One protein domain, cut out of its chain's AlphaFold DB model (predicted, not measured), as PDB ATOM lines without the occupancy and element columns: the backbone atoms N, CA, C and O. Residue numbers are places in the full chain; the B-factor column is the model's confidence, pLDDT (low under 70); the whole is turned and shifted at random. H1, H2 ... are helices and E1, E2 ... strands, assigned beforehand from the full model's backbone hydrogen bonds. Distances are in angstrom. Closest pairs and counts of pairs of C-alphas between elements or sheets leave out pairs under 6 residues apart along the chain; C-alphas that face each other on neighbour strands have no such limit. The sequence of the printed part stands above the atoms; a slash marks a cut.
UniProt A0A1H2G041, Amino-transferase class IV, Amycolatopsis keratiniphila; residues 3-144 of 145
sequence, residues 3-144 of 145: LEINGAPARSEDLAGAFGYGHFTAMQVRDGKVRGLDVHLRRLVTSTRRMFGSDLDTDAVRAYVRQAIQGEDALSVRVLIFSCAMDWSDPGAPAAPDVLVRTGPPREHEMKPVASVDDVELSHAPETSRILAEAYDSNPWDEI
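This is residues 3 to 144 of the 145 residues of the protein "Amino-transferase class IV" of Amycolatopsis keratiniphila (UniProt A0A1H2G041). A strongly twisted, antiparallel sheet of six strands curls round the helix H3, and the long helix H2 packs over the same face. From one end of this body an arm reaches away: a long loop, residues 105 to 125, goes out and H4 leads back to the edge strand E6; residues 116 to 121 stick out. The printed part has 142 residues, with four named helices and six named strands in the order E1 H1 E2 E3 H2 H3 E4 E5 H4 E6, and the sheet order is E1 E5 E4 E2 E3 E6. The class is mixed, helices and strands; the whole is only just compact, close to loose, with a radius of gyration of the C-alphas of 17.1 A and spans of 47 by 40 by 26 A.

Edge strand E1, residues 3 to 5, is antiparallel to E5, residues 98 to 104, with N 4 and O 101 at 2.9 A. H1, residues 12 to 18, is on the sheet at a height of 9.6 A; its closest C-alpha to E4, residues 74 to 82, is that of Ala 18, 5.6 A from that of Phe 82. E4 and E5 form a hairpin, with N 78 and O 102 at 2.8 A. E2, residues 23 to 30, is antiparallel to E4, with N 27 and O 77 at 2.9 A. E2 and E3, residues 33 to 35, form a hairpin, with N 33 and O 30 at 2.8 A. E3 is antiparallel to edge strand E6, residues 141 to 143, with N 142 and O 34 at 2.8 A. H2, residues 37 to 52, and H3, residues 58 to 68, are on one face of the sheet, making two layers, helices on one face of a sheet. H2 is over E4, along it at 12 degrees on the local plane, at a height of 8.2 A over the sheet; the closest C-alphas of H2 and E2 are those of His 40 and Thr 25, 6.3 A apart. The closest C-alphas of H3 and E5 are those of Val 65 and Val 101, 6.4 A apart. H2 and H3 are close but not clearly touching, Leu 41 to Thr 58 being their closest C-alphas at 6.6 A, at a steep tilt of 66 degrees, opposite ways. E3, H2, H3 and E4 form a split strand-helix-strand unit, two strands of one sheet that are not neighbours, with E2 between them in the sheet and helices between them along the chain; its crossover is left-handed. H4, residues 126 to 137, is not on the sheet. Every O i to N i+4 pair is within hydrogen-bond range in H2, H3 and H4; in H1 it is 0 of 3, beside 2 of 4 O i to N i+3 pairs.

E1 begins at C-alpha 3, (215.043, 183.159, 209.385). E2 is 23.3 A long, H2 21.9 A, H3 15.2 A, E4 25.6 A, E5 19.9 A and H4 16.4 A. H4 begins at C-alpha 126, (219.216, 196.500, 175.255), and E6 ends at C-alpha 143, (215.165, 204.317, 205.820).

The two C-alphas farthest apart, those of Ser 89 and Glu 127, are 48.6 A apart. The printed part has no cut. The links E4 to E5, 15 residues, and E5 to H4, 21 residues, are long. The mean pLDDT of the printed part is 91.9, and residues 17 to 19 are under 70.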
ATOM      1  N   LEU A   3     216.473 183.303 209.667       94.75
ATOM      2  CA  LEU A   3     215.043 183.159 209.385       94.75
ATOM      3  C   LEU A   3     214.270 183.467 210.668       94.75
ATOM      4  O   LEU A   3     214.506 182.824 211.689       94.75
ATOM      5  N   GLU A   4     213.359 184.432 210.602       96.00
ATOM      6  CA  GLU A   4     212.484 184.812 211.712       96.00
ATOM      7  C   GLU A   4     211.030 184.875 211.245       96.00
ATOM      8  O   GLU A   4     210.757 185.454 210.197       96.00
ATOM      9  N   ILE A   5     210.107 184.305 212.019       95.50
ATOM     10  CA  ILE A   5     208.658 184.396 211.814       95.50
ATOM     11  C   ILE A   5     208.094 185.286 212.911       95.50
ATOM     12  O   ILE A   5     208.295 185.004 214.091       95.50
ATOM     13  N   ASN A   6     207.413 186.366 212.527       96.06
ATOM     14  CA  ASN A   6     206.818 187.337 213.449       96.06
ATOM     15  C   ASN A   6     207.810 187.810 214.537       96.06
ATOM     16  O   ASN A   6     207.458 187.962 215.702       96.06
ATOM     17  N   GLY A   7     209.085 187.981 214.163       96.25
ATOM     18  CA  GLY A   7     210.158 188.405 215.069       96.25
ATOM     19  C   GLY A   7     210.747 187.307 215.964       96.25
ATOM     20  O   GLY A   7     211.649 187.591 216.746       96.25
ATOM     21  N   ALA A   8     210.309 186.053 215.863       95.44
ATOM     22  CA  ALA A   8     210.913 184.926 216.575       95.44
ATOM     23  C   ALA A   8     211.755 184.058 215.623       95.44
ATOM     24  O   ALA A   8     211.385 183.921 214.458       95.44
ATOM     25  N   PRO A   9     212.862 183.431 216.070       94.69
ATOM     26  CA  PRO A   9     213.599 182.468 215.253       94.69
ATOM     27  C   PRO A   9     212.682 181.371 214.696       94.69
ATOM     28  O   PRO A   9     211.961 180.721 215.452       94.69
ATOM     29  N   ALA A  10     212.715 181.158 213.379       90.69
ATOM     30  CA  ALA A  10     211.873 180.159 212.729       90.69
ATOM     31  C   ALA A  10     212.306 178.737 213.119       90.69
ATOM     32  O   ALA A  10     213.492 178.402 213.022       90.69
ATOM     33  N   ARG A  11     211.358 177.878 213.508       84.94
ATOM     34  CA  ARG A  11     211.613 176.450 213.744       84.94
ATOM     35  C   ARG A  11     211.275 175.659 212.485       84.94
ATOM     36  O   ARG A  11     210.456 176.080 211.674       84.94
ATOM     37  N   SER A  12     211.876 174.483 212.324       79.56
ATOM     38  CA  SER A  12     211.669 173.637 211.139       79.56
ATOM     39  C   SER A  12     210.194 173.293 210.890       79.56
ATOM     40  O   SER A  12     209.768 173.243 209.741       79.56
ATOM     41  N   GLU A  13     209.418 173.097 211.959       76.44
ATOM     42  CA  GLU A  13     207.974 172.821 211.911       76.44
ATOM     43  C   GLU A  13     207.178 173.988 211.307       76.44
ATOM     44  O   GLU A  13     206.246 173.767 210.537       76.44
ATOM     45  N   ASP A  14     207.593 175.225 211.587       71.94
ATOM     46  CA  ASP A  14     206.907 176.440 211.138       71.94
ATOM     47  C   ASP A  14     207.129 176.689 209.629       71.94
ATOM     48  O   ASP A  14     206.329 177.334 208.950       71.94
ATOM     49  N   LEU A  15     208.220 176.152 209.070       73.81
ATOM     50  CA  LEU A  15     208.617 176.381 207.679       73.81
ATOM     51  C   LEU A  15     207.823 175.548 206.668       73.81
ATOM     52  O   LEU A  15     207.732 175.948 205.508       73.81
ATOM     53  N   ALA A  16     207.230 174.423 207.076       70.00
ATOM     54  CA  ALA A  16     206.469 173.564 206.167       70.00
ATOM     55  C   ALA A  16     205.243 174.286 205.567       70.00
ATOM     56  O   ALA A  16     204.925 174.079 204.397       70.00
ATOM     57  N   GLY A  17     204.602 175.181 206.332       64.06
ATOM     58  CA  GLY A  17     203.470 175.996 205.869       64.06
ATOM     59  C   GLY A  17     203.873 177.255 205.088       64.06
ATOM     60  O   GLY A  17     203.125 177.715 204.228       64.06
ATOM     61  N   ALA A  18     205.074 177.791 205.326       64.00
ATOM     62  CA  ALA A  18     205.503 179.085 204.787       64.00
ATOM     63  C   ALA A  18     205.818 179.085 203.277       64.00
ATOM     64  O   ALA A  18     205.876 180.150 202.659       64.00
ATOM     65  N   PHE A  19     206.037 177.914 202.669       67.38
ATOM     66  CA  PHE A  19     206.475 177.798 201.270       67.38
ATOM     67  C   PHE A  19     205.416 177.239 200.305       67.38
ATOM     68  O   PHE A  19     205.698 177.134 199.113       67.38
ATOM     69  N   GLY A  20     204.215 176.895 200.787       76.62
ATOM     70  CA  GLY A  20     203.149 176.306 199.961       76.62
ATOM     71  C   GLY A  20     202.175 177.323 199.358       76.62
ATOM     72  O   GLY A  20     201.813 177.211 198.190       76.62
ATOM     73  N   TYR A  21     201.768 178.332 200.133       87.00
ATOM     74  CA  TYR A  21     200.833 179.369 199.694       87.00
ATOM     75  C   TYR A  21     201.126 180.691 200.391       87.00
ATOM     76  O   TYR A  21     201.083 180.805 201.614       87.00
ATOM     77  N   GLY A  22     201.441 181.695 199.586       91.69
ATOM     78  CA  GLY A  22     201.789 183.014 200.069       91.69
ATOM     79  C   GLY A  22     202.397 183.865 198.974       91.69
ATOM     80  O   GLY A  22     202.454 183.485 197.803       91.69
ATOM     81  N   HIS A  23     202.873 185.037 199.363       95.69
ATOM     82  CA  HIS A  23     203.561 185.954 198.462       95.69
ATOM     83  C   HIS A  23     204.782 186.532 199.150       95.69
ATOM     84  O   HIS A  23     204.992 186.354 200.348       95.69
ATOM     85  N   PHE A  24     205.646 187.185 198.384       96.75
ATOM     86  CA  PHE A  24     206.866 187.725 198.951       96.75
ATOM     87  C   PHE A  24     207.332 188.985 198.239       96.75
ATOM     88  O   PHE A  24     206.981 189.282 197.094       96.75
ATOM     89  N   THR A  25     208.219 189.693 198.924       96.69
ATOM     90  CA  THR A  25     209.078 190.717 198.353       96.69
ATOM     91  C   THR A  25     210.540 190.388 198.646       96.69
ATOM     92  O   THR A  25     210.853 189.754 199.652       96.69
ATOM     93  N   ALA A  26     211.441 190.788 197.754       95.62
ATOM     94  CA  ALA A  26     212.881 190.679 197.943       95.62
ATOM     95  C   ALA A  26     213.514 192.052 197.715       95.62
ATOM     96  O   ALA A  26     213.116 192.757 196.787       95.62
ATOM     97  N   MET A  27     214.473 192.406 198.563       94.75
ATOM     98  CA  MET A  27     215.127 193.709 198.585       94.75
ATOM     99  C   MET A  27     216.587 193.584 199.025       94.75
ATOM    100  O   MET A  27     216.972 192.624 199.698       94.75
ATOM    101  N   GLN A  28     217.401 194.553 198.616       95.19
ATOM    102  CA  GLN A  28     218.740 194.748 199.159       95.19
ATOM    103  C   GLN A  28     218.670 195.799 200.261       95.19
ATOM    104  O   GLN A  28     218.025 196.830 200.085       95.19
ATOM    105  N   VAL A  29     219.340 195.517 201.373       96.31
ATOM    106  CA  VAL A  29     219.538 196.454 202.475       96.31
ATOM    107  C   VAL A  29     220.986 196.921 202.447       96.31
ATOM    108  O   VAL A  29     221.891 196.093 202.282       96.31
ATOM    109  N   ARG A  30     221.191 198.230 202.580       95.88
ATOM    110  CA  ARG A  30     222.494 198.878 202.766       95.88
ATOM    111  C   ARG A  30     222.347 199.945 203.841       95.88
ATOM    112  O   ARG A  30     221.450 200.774 203.726       95.88
ATOM    113  N   ASP A  31     223.160 199.884 204.888       95.12
ATOM    114  CA  ASP A  31     223.179 200.830 206.010       95.12
ATOM    115  C   ASP A  31     221.779 201.094 206.601       95.12
ATOM    116  O   ASP A  31     221.373 202.232 206.831       95.12
ATOM    117  N   GLY A  32     220.981 200.031 206.772       95.12
ATOM    118  CA  GLY A  32     219.602 200.128 207.275       95.12
ATOM    119  C   GLY A  32     218.586 200.738 206.299       95.12
ATOM    120  O   GLY A  32     217.453 201.023 206.694       95.12
ATOM    121  N   LYS A  33     218.959 200.926 205.029       96.12
ATOM    122  CA  LYS A  33     218.120 201.513 203.978       96.12
ATOM    123  C   LYS A  33     217.780 200.507 202.890       96.12
ATOM    124  O   LYS A  33     218.542 199.579 202.618       96.12
ATOM    125  N   VAL A  34     216.648 200.726 202.230       95.25
ATOM    126  CA  VAL A  34     216.143 199.926 201.107       95.25
ATOM    127  C   VAL A  34     215.721 200.854 199.977       95.25
ATOM    128  O   VAL A  34     215.080 201.869 200.222       95.25
ATOM    129  N   ARG A  35     216.018 200.492 198.726       93.62
ATOM    130  CA  ARG A  35     215.471 201.215 197.572       93.62
ATOM    131  C   ARG A  35     213.981 200.929 197.382       93.62
ATOM    132  O   ARG A  35     213.612 199.765 197.234       93.62
ATOM    133  N   GLY A  36     213.151 201.972 197.315       91.75
ATOM    134  CA  GLY A  36     211.723 201.849 196.983       91.75
ATOM    135  C   GLY A  36     210.926 201.049 198.017       91.75
ATOM    136  O   GLY A  36     210.139 200.159 197.667       91.75
ATOM    137  N   LEU A  37     211.158 201.317 199.306       93.88
ATOM    138  CA  LEU A  37     210.533 200.568 200.401       93.88
ATOM    139  C   LEU A  37     208.998 200.678 200.372       93.88
ATOM    140  O   LEU A  37     208.295 199.704 200.649       93.88
ATOM    141  N   ASP A  38     208.465 201.838 199.990       93.50
ATOM    142  CA  ASP A  38     207.026 202.074 199.863       93.50
ATOM    143  C   ASP A  38     206.379 201.179 198.787       93.50
ATOM    144  O   ASP A  38     205.293 200.633 199.002       93.50
ATOM    145  N   VAL A  39     207.063 200.964 197.658       93.56
ATOM    146  CA  VAL A  39     206.614 200.083 196.571       93.56
ATOM    147  C   VAL A  39     206.577 198.633 197.046       93.56
ATOM    148  O   VAL A  39     205.600 197.918 196.793       93.56
ATOM    149  N   HIS A  40     207.605 198.198 197.779       95.88
ATOM    150  CA  HIS A  40     207.645 196.864 198.375       95.88
ATOM    151  C   HIS A  40     206.473 196.636 199.339       95.88
ATOM    152  O   HIS A  40     205.772 195.629 199.216       95.88
ATOM    153  N   LEU A  41     206.213 197.578 200.249       97.31
ATOM    154  CA  LEU A  41     205.124 197.472 201.225       97.31
ATOM    155  C   LEU A  41     203.745 197.543 200.568       97.31
ATOM    156  O   LEU A  41     202.874 196.736 200.886       97.31
ATOM    157  N   ARG A  42     203.547 198.435 199.590       97.31
ATOM    158  CA  ARG A  42     202.287 198.528 198.833       97.31
ATOM    159  C   ARG A  42     201.973 197.227 198.104       97.31
ATOM    160  O   ARG A  42     200.818 196.790 198.091       97.31
ATOM    161  N   ARG A  43     202.996 196.586 197.525       96.75
ATOM    162  CA  ARG A  43     202.862 195.256 196.921       96.75
ATOM    163  C   ARG A  43     202.441 194.222 197.960       96.75
ATOM    164  O   ARG A  43     201.500 193.481 197.695       96.75
ATOM    165  N   LEU A  44     203.088 194.196 199.127       98.25
ATOM    166  CA  LEU A  44     202.731 193.258 200.192       98.25
ATOM    167  C   LEU A  44     201.285 193.450 200.667       98.25
ATOM    168  O   LEU A  44     200.548 192.471 200.741       98.25
ATOM    169  N   VAL A  45     200.846 194.684 200.919       98.44
ATOM    170  CA  VAL A  45     199.460 194.987 201.323       98.44
ATOM    171  C   VAL A  45     198.467 194.523 200.256       98.44
ATOM    172  O   VAL A  45     197.499 193.829 200.560       98.44
ATOM    173  N   THR A  46     198.726 194.862 198.990       98.25
ATOM    174  CA  THR A  46     197.828 194.514 197.877       98.25
ATOM    175  C   THR A  46     197.697 193.002 197.710       98.25
ATOM    176  O   THR A  46     196.587 192.494 197.562       98.25
ATOM    177  N   SER A  47     198.814 192.276 197.746       97.38
ATOM    178  CA  SER A  47     198.810 190.818 197.625       97.38
ATOM    179  C   SER A  47     198.198 190.135 198.848       97.38
ATOM    180  O   SER A  47     197.461 189.171 198.679       97.38
ATOM    181  N   THR A  48     198.419 190.661 200.060       97.50
ATOM    182  CA  THR A  48     197.839 190.097 201.294       97.50
ATOM    183  C   THR A  48     196.321 190.163 201.261       97.50
ATOM    184  O   THR A  48     195.668 189.142 201.445       97.50
ATOM    185  N   ARG A  49     195.754 191.321 200.902       97.00
ATOM    186  CA  ARG A  49     194.300 191.473 200.753       97.00
ATOM    187  C   ARG A  49     193.717 190.512 199.722       97.00
ATOM    188  O   ARG A  49     192.645 189.961 199.934       97.00
ATOM    189  N   ARG A  50     194.421 190.307 198.604       95.19
ATOM    190  CA  ARG A  50     193.973 189.421 197.519       95.19
ATOM    191  C   ARG A  50     194.043 187.939 197.881       95.19
ATOM    192  O   ARG A  50     193.187 187.194 197.429       95.19
ATOM    193  N   MET A  51     195.067 187.518 198.622       93.31
ATOM    194  CA  MET A  51     195.309 186.101 198.922       93.31
ATOM    195  C   MET A  51     194.679 185.640 200.232       93.31
ATOM    196  O   MET A  51     194.301 184.485 200.336       93.31
ATOM    197  N   PHE A  52     194.576 186.524 201.224       94.75
ATOM    198  CA  PHE A  52     194.156 186.155 202.578       94.75
ATOM    199  C   PHE A  52     192.902 186.889 203.045       94.75
ATOM    200  O   PHE A  52     192.507 186.712 204.189       94.75
ATOM    201  N   GLY A  53     192.312 187.770 202.227       95.56
ATOM    202  CA  GLY A  53     191.143 188.562 202.627       95.56
ATOM    203  C   GLY A  53     191.391 189.504 203.816       95.56
ATOM    204  O   GLY A  53     190.432 190.016 204.389       95.56
ATOM    205  N   SER A  54     192.657 189.734 204.178       96.56
ATOM    206  CA  SER A  54     193.069 190.427 205.403       96.56
ATOM    207  C   SER A  54     193.997 191.603 205.114       96.56
ATOM    208  O   SER A  54     194.710 191.636 204.104       96.56
ATOM    209  N   ASP A  55     194.004 192.572 206.026       97.25
ATOM    210  CA  ASP A  55     194.975 193.663 206.024       97.25
ATOM    211  C   ASP A  55     196.342 193.202 206.547       97.25
ATOM    212  O   ASP A  55     196.448 192.255 207.323       97.25
ATOM    213  N   LEU A  56     197.400 193.892 206.112       98.31
ATOM    214  CA  LEU A  56     198.765 193.678 206.584       98.31
ATOM    215  C   LEU A  56     199.229 194.897 207.376       98.31
ATOM    216  O   LEU A  56     199.223 196.009 206.845       98.31
ATOM    217  N   ASP A  57     199.700 194.672 208.600       97.81
ATOM    218  CA  ASP A  57     200.374 195.695 209.394       97.81
ATOM    219  C   ASP A  57     201.791 195.936 208.846       97.81
ATOM    220  O   ASP A  57     202.712 195.134 209.027       97.81
ATOM    221  N   THR A  58     201.971 197.049 208.133       97.69
ATOM    222  CA  THR A  58     203.264 197.408 207.545       97.69
ATOM    223  C   THR A  58     204.292 197.856 208.576       97.69
ATOM    224  O   THR A  58     205.487 197.716 208.313       97.69
ATOM    225  N   ASP A  59     203.861 198.363 209.728       97.62
ATOM    226  CA  ASP A  59     204.762 198.817 210.789       97.62
ATOM    227  C   ASP A  59     205.356 197.612 211.518       97.62
ATOM    228  O   ASP A  59     206.566 197.566 211.759       97.62
ATOM    229  N   ALA A  60     204.551 196.568 211.741       97.69
ATOM    230  CA  ALA A  60     205.047 195.276 212.207       97.69
ATOM    231  C   ALA A  60     206.070 194.673 211.228       97.69
ATOM    232  O   ALA A  60     207.152 194.253 211.639       97.69
ATOM    233  N   VAL A  61     205.788 194.693 209.917       98.12
ATOM    234  CA  VAL A  61     206.739 194.215 208.894       98.12
ATOM    235  C   VAL A  61     208.061 194.989 208.956       98.12
ATOM    236  O   VAL A  61     209.128 194.373 208.940       98.12
ATOM    237  N   ARG A  62     208.013 196.324 209.057       97.88
ATOM    238  CA  ARG A  62     209.206 197.177 209.207       97.88
ATOM    239  C   ARG A  62     209.993 196.817 210.463       97.88
ATOM    240  O   ARG A  62     211.209 196.646 210.382       97.88
ATOM    241  N   ALA A  63     209.312 196.634 211.593       97.94
ATOM    242  CA  ALA A  63     209.934 196.244 212.854       97.94
ATOM    243  C   ALA A  63     210.632 194.876 212.758       97.94
ATOM    244  O   ALA A  63     211.791 194.756 213.161       97.94
ATOM    245  N   TYR A  64     209.987 193.871 212.155       98.19
ATOM    246  CA  TYR A  64     210.592 192.551 211.947       98.19
ATOM    247  C   TYR A  64     211.803 192.609 211.018       98.19
ATOM    248  O   TYR A  64     212.822 191.977 211.292       98.19
ATOM    249  N   VAL A  65     211.736 193.397 209.940       97.75
ATOM    250  CA  VAL A  65     212.892 193.597 209.056       97.75
ATOM    251  C   VAL A  65     214.030 194.271 209.814       97.75
ATOM    252  O   VAL A  65     215.147 193.763 209.755       97.75
ATOM    253  N   ARG A  66     213.761 195.354 210.558       96.81
ATOM    254  CA  ARG A  66     214.770 196.042 211.379       96.81
ATOM    255  C   ARG A  66     215.456 195.086 212.342       96.81
ATOM    256  O   ARG A  66     216.678 195.083 212.404       96.81
ATOM    257  N   GLN A  67     214.689 194.262 213.051       96.56
ATOM    258  CA  GLN A  67     215.235 193.259 213.963       96.56
ATOM    259  C   GLN A  67     216.122 192.239 213.233       96.56
ATOM    260  O   GLN A  67     217.208 191.897 213.706       96.56
ATOM    261  N   ALA A  68     215.680 191.757 212.072       96.31
ATOM    262  CA  ALA A  68     216.396 190.736 211.317       96.31
ATOM    263  C   ALA A  68     217.756 191.213 210.778       96.31
ATOM    264  O   ALA A  68     218.634 190.374 210.565       96.31
ATOM    265  N   ILE A  69     217.925 192.524 210.565       95.94
ATOM    266  CA  ILE A  69     219.145 193.138 210.014       95.94
ATOM    267  C   ILE A  69     220.050 193.797 211.066       95.94
ATOM    268  O   ILE A  69     221.069 194.374 210.698       95.94
ATOM    269  N   GLN A  70     219.689 193.774 212.356       94.75
ATOM    270  CA  GLN A  70     220.492 194.437 213.390       94.75
ATOM    271  C   GLN A  70     221.943 193.938 213.389       94.75
ATOM    272  O   GLN A  70     222.187 192.734 213.454       94.75
ATOM    273  N   GLY A  71     222.888 194.882 213.379       92.50
ATOM    274  CA  GLY A  71     224.326 194.603 213.419       92.50
ATOM    275  C   GLY A  71     224.966 194.284 212.065       92.50
ATOM    276  O   GLY A  71     226.144 193.945 212.044       92.50
ATOM    277  N   GLU A  72     224.224 194.390 210.959       94.62
ATOM    278  CA  GLU A  72     224.707 194.089 209.608       94.62
ATOM    279  C   GLU A  72     224.532 195.299 208.679       94.62
ATOM    280  O   GLU A  72     223.430 195.833 208.537       94.62
ATOM    281  N   ASP A  73     225.602 195.689 207.984       93.38
ATOM    282  CA  ASP A  73     225.592 196.867 207.103       93.38
ATOM    283  C   ASP A  73     225.014 196.558 205.712       93.38
ATOM    284  O   ASP A  73     224.448 197.425 205.048       93.38
ATOM    285  N   ALA A  74     225.123 195.312 205.241       96.06
ATOM    286  CA  ALA A  74     224.678 194.931 203.904       96.06
ATOM    287  C   ALA A  74     224.102 193.513 203.859       96.06
ATOM    288  O   ALA A  74     224.796 192.531 204.115       96.06
ATOM    289  N   LEU A  75     222.837 193.390 203.444       96.94
ATOM    290  CA  LEU A  75     222.132 192.108 203.363       96.94
ATOM    291  C   LEU A  75     221.212 192.031 202.143       96.94
ATOM    292  O   LEU A  75     220.693 193.034 201.654       96.94
ATOM    293  N   SER A  76     220.938 190.806 201.700       97.00
ATOM    294  CA  SER A  76     219.752 190.510 200.895       97.00
ATOM    295  C   SER A  76     218.633 190.079 201.838       97.00
ATOM    296  O   SER A  76     218.793 189.107 202.574       97.00
ATOM    297  N   VAL A  77     217.483 190.748 201.785       97.44
ATOM    298  CA  VAL A  77     216.319 190.446 202.630       97.44
ATOM    299  C   VAL A  77     215.151 189.985 201.770       97.44
ATOM    300  O   VAL A  77     214.848 190.569 200.730       97.44
ATOM    301  N   ARG A  78     214.473 188.925 202.207       97.06
ATOM    302  CA  ARG A  78     213.211 188.458 201.636       97.06
ATOM    303  C   ARG A  78     212.158 188.444 202.733       97.06
ATOM    304  O   ARG A  78     212.387 187.840 203.774       97.06
ATOM    305  N   VAL A  79     211.027 189.086 202.478       97.75
ATOM    306  CA  VAL A  79     209.859 189.065 203.363       97.75
ATOM    307  C   VAL A  79     208.794 188.237 202.670       97.75
ATOM    308  O   VAL A  79     208.388 188.582 201.559       97.75
ATOM    309  N   LEU A  80     208.400 187.134 203.291       96.62
ATOM    310  CA  LEU A  80     207.334 186.258 202.833       96.62
ATOM    311  C   LEU A  80     206.129 186.454 203.750       96.62
ATOM    312  O   LEU A  80     206.287 186.526 204.966       96.62
ATOM    313  N   ILE A  81     204.948 186.529 203.151       96.50
ATOM    314  CA  ILE A  81     203.669 186.582 203.848       96.50
ATOM    315  C   ILE A  81     202.930 185.285 203.554       96.50
ATOM    316  O   ILE A  81     202.735 184.927 202.387       96.50
ATOM    317  N   PHE A  82     202.539 184.598 204.615       94.06
ATOM    318  CA  PHE A  82     201.812 183.331 204.592       94.06
ATOM    319  C   PHE A  82     200.768 183.343 205.714       94.06
ATOM    320  O   PHE A  82     200.555 184.388 206.318       94.06
ATOM    321  N   SER A  83     200.087 182.231 205.985       92.12
ATOM    322  CA  SER A  83     199.208 182.137 207.153       92.12
ATOM    323  C   SER A  83     199.225 180.733 207.746       92.12
ATOM    324  O   SER A  83     198.893 179.761 207.068       92.12
ATOM    325  N   CYS A  84     199.580 180.632 209.026       89.38
ATOM    326  CA  CYS A  84     199.405 179.429 209.842       89.38
ATOM    327  C   CYS A  84     197.934 179.193 210.215       89.38
ATOM    328  O   CYS A  84     197.561 178.075 210.560       89.38
ATOM    329  N   ALA A  85     197.106 180.240 210.157       89.25
ATOM    330  CA  ALA A  85     195.683 180.208 210.494       89.25
ATOM    331  C   ALA A  85     194.777 179.915 209.284       89.25
ATOM    332  O   ALA A  85     193.558 180.029 209.393       89.25
ATOM    333  N   MET A  86     195.357 179.575 208.129       88.69
ATOM    334  CA  MET A  86     194.603 179.316 206.907       88.69
ATOM    335  C   MET A  86     193.698 178.087 207.062       88.69
ATOM    336  O   MET A  86     194.177 176.984 207.334       88.69
ATOM    337  N   ASP A  87     192.399 178.267 206.824       89.31
ATOM    338  CA  ASP A  87     191.458 177.163 206.669       89.31
ATOM    339  C   ASP A  87     191.489 176.653 205.222       89.31
ATOM    340  O   ASP A  87     191.004 177.290 204.292       89.31
ATOM    341  N   TRP A  88     192.070 175.474 205.025       88.00
ATOM    342  CA  TRP A  88     192.165 174.847 203.707       88.00
ATOM    343  C   TRP A  88     190.846 174.264 203.198       88.00
ATOM    344  O   TRP A  88     190.745 173.948 202.012       88.00
ATOM    345  N   SER A  89     189.847 174.106 204.070       91.19
ATOM    346  CA  SER A  89     188.506 173.672 203.673       91.19
ATOM    347  C   SER A  89     187.658 174.816 203.110       91.19
ATOM    348  O   SER A  89     186.783 174.561 202.283       91.19
ATOM    349  N   ASP A  90     187.983 176.064 203.462       90.19
ATOM    350  CA  ASP A  90     187.431 177.285 202.868       90.19
ATOM    351  C   ASP A  90     188.541 178.325 202.595       90.19
ATOM    352  O   ASP A  90     188.704 179.292 203.344       90.19
ATOM    353  N   PRO A  91     189.307 178.174 201.495       83.50
ATOM    354  CA  PRO A  91     190.399 179.090 201.159       83.50
ATOM    355  C   PRO A  91     189.961 180.537 200.880       83.50
ATOM    356  O   PRO A  91     190.814 181.409 200.726       83.50
ATOM    357  N   GLY A  92     188.654 180.792 200.742       86.12
ATOM    358  CA  GLY A  92     188.105 182.134 200.559       86.12
ATOM    359  C   GLY A  92     187.886 182.890 201.871       86.12
ATOM    360  O   GLY A  92     187.702 184.110 201.838       86.12
ATOM    361  N   ALA A  93     187.904 182.195 203.012       92.50
ATOM    362  CA  ALA A  93     187.746 182.809 204.321       92.50
ATOM    363  C   ALA A  93     188.958 183.697 204.672       92.50
ATOM    364  O   ALA A  93     190.100 183.326 204.385       92.50
ATOM    365  N   PRO A  94     188.745 184.860 205.321       95.81
ATOM    366  CA  PRO A  94     189.849 185.691 205.778       95.81
ATOM    367  C   PRO A  94     190.781 184.943 206.738       95.81
ATOM    368  O   PRO A  94     190.324 184.341 207.710       95.81
ATOM    369  N   ALA A  95     192.089 185.036 206.504       94.00
ATOM    370  CA  ALA A  95     193.120 184.425 207.339       94.00
ATOM    371  C   ALA A  95     194.141 185.468 207.804       94.00
ATOM    372  O   ALA A  95     194.534 186.357 207.045       94.00
ATOM    373  N   ALA A  96     194.570 185.377 209.065       94.75
ATOM    374  CA  ALA A  96     195.552 186.302 209.625       94.75
ATOM    375  C   ALA A  96     196.939 186.061 208.994       94.75
ATOM    376  O   ALA A  96     197.392 184.913 208.987       94.75
ATOM    377  N   PRO A  97     197.615 187.095 208.455       95.69
ATOM    378  CA  PRO A  97     198.919 186.927 207.827       95.69
ATOM    379  C   PRO A  97     200.054 186.801 208.853       95.69
ATOM    380  O   PRO A  97     200.144 187.578 209.802       95.69
ATOM    381  N   ASP A  98     200.973 185.883 208.584       95.56
ATOM    382  CA  ASP A  98     202.256 185.697 209.251       95.56
ATOM    383  C   ASP A  98     203.397 186.223 208.372       95.56
ATOM    384  O   ASP A  98     203.369 186.112 207.142       95.56
ATOM    385  N   VAL A  99     204.429 186.784 209.005       97.12
ATOM    386  CA  VAL A  99     205.562 187.431 208.334       97.12
ATOM    387  C   VAL A  99     206.838 186.639 208.587       97.12
ATOM    388  O   VAL A  99     207.369 186.644 209.695       97.12
ATOM    389  N   LEU A 100     207.381 186.012 207.545       96.75
ATOM    390  CA  LEU A 100     208.707 185.397 207.569       96.75
ATOM    391  C   LEU A 100     209.731 186.359 206.954       96.75
ATOM    392  O   LEU A 100     209.667 186.676 205.765       96.75
ATOM    393  N   VAL A 101     210.729 186.763 207.735       97.62
ATOM    394  CA  VAL A 101     211.895 187.508 207.258       97.62
ATOM    395  C   VAL A 101     213.077 186.556 207.120       97.62
ATOM    396  O   VAL A 101     213.495 185.902 208.073       97.62
ATOM    397  N   ARG A 102     213.645 186.495 205.916       95.94
ATOM    398  CA  ARG A 102     214.863 185.744 205.615       95.94
ATOM    399  C   ARG A 102     215.971 186.690 205.179       95.94
ATOM    400  O   ARG A 102     215.800 187.425 204.205       95.94
ATOM    401  N   THR A 103     217.131 186.597 205.821       97.44
ATOM    402  CA  THR A 103     218.342 187.325 205.423       97.44
ATOM    403  C   THR A 103     219.373 186.395 204.793       97.44
ATOM    404  O   THR A 103     219.528 185.233 205.180       97.44
ATOM    405  N   GLY A 104     220.100 186.907 203.811       96.56
ATOM    406  CA  GLY A 104     221.208 186.233 203.148       96.56
ATOM    407  C   GLY A 104     222.330 187.215 202.816       96.56
ATOM    408  O   GLY A 104     222.161 188.417 203.031       96.56
ATOM    409  N   PRO A 105     223.456 186.714 202.277       96.19
ATOM    410  CA  PRO A 105     224.559 187.576 201.871       96.19
ATOM    411  C   PRO A 105     224.068 188.654 200.891       96.19
ATOM    412  O   PRO A 105     223.145 188.379 200.106       96.19
ATOM    413  N   PRO A 106     224.651 189.864 200.936       94.75
ATOM    414  CA  PRO A 106     224.300 190.928 200.014       94.75
ATOM    415  C   PRO A 106     224.540 190.470 198.579       94.75
ATOM    416  O   PRO A 106     225.439 189.678 198.287       94.75
ATOM    417  N   ARG A 107     223.699 190.960 197.676       90.56
ATOM    418  CA  ARG A 107     223.863 190.762 196.241       90.56
ATOM    419  C   ARG A 107     223.988 192.120 195.584       90.56
ATOM    420  O   ARG A 107     223.292 193.059 195.979       90.56
ATOM    421  N   GLU A 108     224.855 192.198 194.589       82.25
ATOM    422  CA  GLU A 108     224.805 193.297 193.638       82.25
ATOM    423  C   GLU A 108     223.527 193.162 192.817       82.25
ATOM    424  O   GLU A 108     223.123 192.056 192.438       82.25
ATOM    425  N   HIS A 109     222.845 194.284 192.616       71.62
ATOM    426  CA  HIS A 109     221.676 194.297 191.761       71.62
ATOM    427  C   HIS A 109     222.141 194.403 190.314       71.62
ATOM    428  O   HIS A 109     222.682 195.422 189.906       71.62
ATOM    429  N   GLU A 110     221.918 193.347 189.541       76.06
ATOM    430  CA  GLU A 110     222.130 193.366 188.102       76.06
ATOM    431  C   GLU A 110     220.809 192.996 187.431       76.06
ATOM    432  O   GLU A 110     220.327 191.865 187.554       76.06
ATOM    433  N   MET A 111     220.195 193.962 186.747       76.50
ATOM    434  CA  MET A 111     219.006 193.702 185.940       76.50
ATOM    435  C   MET A 111     219.406 192.963 184.669       76.50
ATOM    436  O   MET A 111     219.682 193.552 183.627       76.50
ATOM    437  N   LYS A 112     219.435 191.638 184.779       82.50
ATOM    438  CA  LYS A 112     219.598 190.742 183.641       82.50
ATOM    439  C   LYS A 112     218.223 190.353 183.099       82.50
ATOM    440  O   LYS A 112     217.418 189.811 183.862       82.50
ATOM    441  N   PRO A 113     217.930 190.616 181.814       87.44
ATOM    442  CA  PRO A 113     216.719 190.101 181.198       87.44
ATOM    443  C   PRO A 113     216.755 188.569 181.184       87.44
ATOM    444  O   PRO A 113     217.825 187.956 181.174       87.44
ATOM    445  N   VAL A 114     215.577 187.948 181.166       88.94
ATOM    446  CA  VAL A 114     215.472 186.507 180.916       88.94
ATOM    447  C   VAL A 114     215.924 186.261 179.479       88.94
ATOM    448  O   VAL A 114     215.279 186.733 178.546       88.94
ATOM    449  N   ALA A 115     217.059 185.582 179.320       88.00
ATOM    450  CA  ALA A 115     217.673 185.337 178.017       88.00
ATOM    451  C   ALA A 115     217.076 184.118 177.303       88.00
ATOM    452  O   ALA A 115     217.064 184.088 176.080       88.00
ATOM    453  N   SER A 116     216.540 183.147 178.044       92.44
ATOM    454  CA  SER A 116     215.916 181.957 177.472       92.44
ATOM    455  C   SER A 116     214.886 181.328 178.410       92.44
ATOM    456  O   SER A 116     214.909 181.546 179.626       92.44
ATOM    457  N   VAL A 117     213.961 180.564 177.827       94.06
ATOM    458  CA  VAL A 117     213.029 179.670 178.528       94.06
ATOM    459  C   VAL A 117     213.067 178.329 177.808       94.06
ATOM    460  O   VAL A 117     212.769 178.264 176.618       94.06
ATOM    461  N   ASP A 118     213.451 177.276 178.529       94.81
ATOM    462  CA  ASP A 118     213.785 175.972 177.952       94.81
ATOM    463  C   ASP A 118     214.803 176.131 176.805       94.81
ATOM    464  O   ASP A 118     215.839 176.770 176.988       94.81
ATOM    465  N   ASP A 119     214.500 175.606 175.620       94.50
ATOM    466  CA  ASP A 119     215.363 175.705 174.438       94.50
ATOM    467  C   ASP A 119     215.074 176.955 173.581       94.50
ATOM    468  O   ASP A 119     215.569 177.085 172.458       94.50
ATOM    469  N   VAL A 120     214.240 177.879 174.075       94.81
ATOM    470  CA  VAL A 120     213.851 179.093 173.351       94.81
ATOM    471  C   VAL A 120     214.683 180.276 173.827       94.81
ATOM    472  O   VAL A 120     214.486 180.790 174.928       94.81
ATOM    473  N   GLU A 121     215.565 180.759 172.956       94.94
ATOM    474  CA  GLU A 121     216.260 182.033 173.139       94.94
ATOM    475  C   GLU A 121     215.288 183.209 172.968       94.94
ATOM    476  O   GLU A 121     214.547 183.307 171.984       94.94
ATOM    477  N   LEU A 122     215.305 184.125 173.931       92.12
ATOM    478  CA  LEU A 122     214.471 185.316 173.958       92.12
ATOM    479  C   LEU A 122     215.294 186.539 173.560       92.12
ATOM    480  O   LEU A 122     216.286 186.904 174.193       92.12
ATOM    481  N   SER A 123     214.837 187.238 172.525       90.00
ATOM    482  CA  SER A 123     215.372 188.558 172.206       90.00
ATOM    483  C   SER A 123     215.016 189.548 173.315       90.00
ATOM    484  O   SER A 123     213.867 189.601 173.755       90.00
ATOM    485  N   HIS A 124     215.964 190.398 173.697       88.12
ATOM    486  CA  HIS A 124     215.708 191.541 174.565       88.12
ATOM    487  C   HIS A 124     216.093 192.836 173.847       88.12
ATOM    488  O   HIS A 124     216.923 192.829 172.941       88.12
ATOM    489  N   ALA A 125     215.488 193.952 174.253       89.69
ATOM    490  CA  ALA A 125     215.847 195.280 173.768       89.69
ATOM    491  C   ALA A 125     216.880 195.897 174.729       89.69
ATOM    492  O   ALA A 125     216.495 196.269 175.841       89.69
ATOM    493  N   PRO A 126     218.169 196.025 174.346       88.56
ATOM    494  CA  PRO A 126     219.216 196.500 175.255       88.56
ATOM    495  C   PRO A 126     218.918 197.885 175.829       88.56
ATOM    496  O   PRO A 126     219.156 198.141 177.005       88.56
ATOM    497  N   GLU A 127     218.324 198.753 175.010       91.25
ATOM    498  CA  GLU A 127     217.943 200.101 175.419       91.25
ATOM    499  C   GLU A 127     216.838 200.095 176.482       91.25
ATOM    500  O   GLU A 127     216.928 200.814 177.473       91.25
ATOM    501  N   THR A 128     215.836 199.223 176.348       89.62
ATOM    502  CA  THR A 128     214.803 199.057 177.378       89.62
ATOM    503  C   THR A 128     215.405 198.531 178.679       89.62
ATOM    504  O   THR A 128     215.070 199.037 179.748       89.62
ATOM    505  N   SER A 129     216.322 197.558 178.612       88.69
ATOM    506  CA  SER A 129     217.029 197.055 179.797       88.69
ATOM    507  C   SER A 129     217.825 198.159 180.498       88.69
ATOM    508  O   SER A 129     217.780 198.255 181.722       88.69
ATOM    509  N   ARG A 130     218.502 199.027 179.731       89.56
ATOM    510  CA  ARG A 130     219.232 200.191 180.253       89.56
ATOM    511  C   ARG A 130     218.298 201.187 180.940       89.56
ATOM    512  O   ARG A 130     218.567 201.585 182.065       89.56
ATOM    513  N   ILE A 131     217.180 201.538 180.305       92.06
ATOM    514  CA  ILE A 131     216.187 202.463 180.878       92.06
ATOM    515  C   ILE A 131     215.609 201.905 182.184       92.06
ATOM    516  O   ILE A 131     215.449 202.643 183.153       92.06
ATOM    517  N   LEU A 132     215.311 200.602 182.237       89.38
ATOM    518  CA  LEU A 132     214.838 199.953 183.462       89.38
ATOM    519  C   LEU A 132     215.904 199.981 184.565       89.38
ATOM    520  O   LEU A 132     215.565 200.303 185.705       89.38
ATOM    521  N   ALA A 133     217.169 199.708 184.221       87.94
ATOM    522  CA  ALA A 133     218.319 199.839 185.119       87.94
ATOM    523  C   ALA A 133     218.420 201.239 185.727       87.94
ATOM    524  O   ALA A 133     218.383 201.388 186.946       87.94
ATOM    525  N   GLU A 134     218.424 202.263 184.881       90.19
ATOM    526  CA  GLU A 134     218.505 203.662 185.302       90.19
ATOM    527  C   GLU A 134     217.303 204.080 186.158       90.19
ATOM    528  O   GLU A 134     217.470 204.753 187.175       90.19
ATOM    529  N   ALA A 135     216.091 203.640 185.804       88.94
ATOM    530  CA  ALA A 135     214.896 203.902 186.597       88.94
ATOM    531  C   ALA A 135     214.991 203.272 187.996       88.94
ATOM    532  O   ALA A 135     214.673 203.930 188.989       88.94
ATOM    533  N   TYR A 136     215.467 202.029 188.106       87.06
ATOM    534  CA  TYR A 136     215.690 201.392 189.405       87.06
ATOM    535  C   TYR A 136     216.762 202.113 190.223       87.06
ATOM    536  O   TYR A 136     216.550 202.383 191.408       87.06
ATOM    537  N   ASP A 137     217.883 202.457 189.588       87.75
ATOM    538  CA  ASP A 137     219.009 203.139 190.225       87.75
ATOM    539  C   ASP A 137     218.684 204.586 190.616       87.75
ATOM    540  O   ASP A 137     219.354 205.150 191.486       87.75
ATOM    541  N   SER A 138     217.628 205.168 190.046       88.75
ATOM    542  CA  SER A 138     217.093 206.468 190.453       88.75
ATOM    543  C   SER A 138     216.249 206.415 191.733       88.75
ATOM    544  O   SER A 138     216.035 207.454 192.359       88.75
ATOM    545  N   ASN A 139     215.787 205.228 192.157       88.81
ATOM    546  CA  ASN A 139     214.970 205.111 193.366       88.81
ATOM    547  C   ASN A 139     215.785 205.481 194.615       88.81
ATOM    548  O   ASN A 139     216.912 204.988 194.771       88.81
ATOM    549  N   PRO A 140     215.216 206.288 195.530       90.12
ATOM    550  CA  PRO A 140     215.893 206.687 196.754       90.12
ATOM    551  C   PRO A 140     216.150 205.484 197.661       90.12
ATOM    552  O   PRO A 140     215.398 204.510 197.657       90.12
ATOM    553  N   TRP A 141     217.216 205.567 198.457       93.62
ATOM    554  CA  TRP A 141     217.448 204.668 199.584       93.62
ATOM    555  C   TRP A 141     216.649 205.167 200.787       93.62
ATOM    556  O   TRP A 141     217.074 206.093 201.480       93.62
ATOM    557  N   ASP A 142     215.496 204.552 201.017       94.25
ATOM    558  CA  ASP A 142     214.588 204.897 202.103       94.25
ATOM    559  C   ASP A 142     215.021 204.212 203.396       94.25
ATOM    560  O   ASP A 142     215.360 203.024 203.403       94.25
ATOM    561  N   GLU A 143     214.976 204.937 204.512       94.25
ATOM    562  CA  GLU A 143     215.165 204.317 205.820       94.25
ATOM    563  C   GLU A 143     213.995 203.391 206.144       94.25
ATOM    564  O   GLU A 143     212.819 203.669 205.867       94.25
ATOM    565  N   ILE A 144     214.328 202.277 206.786       91.38
ATOM    566  CA  ILE A 144     213.339 201.380 207.361       91.38
ATOM    567  C   ILE A 144     212.892 201.988 208.704       91.38
ATOM    568  O   ILE A 144     213.224 201.453 209.755       91.38
TER     569      ILE A 144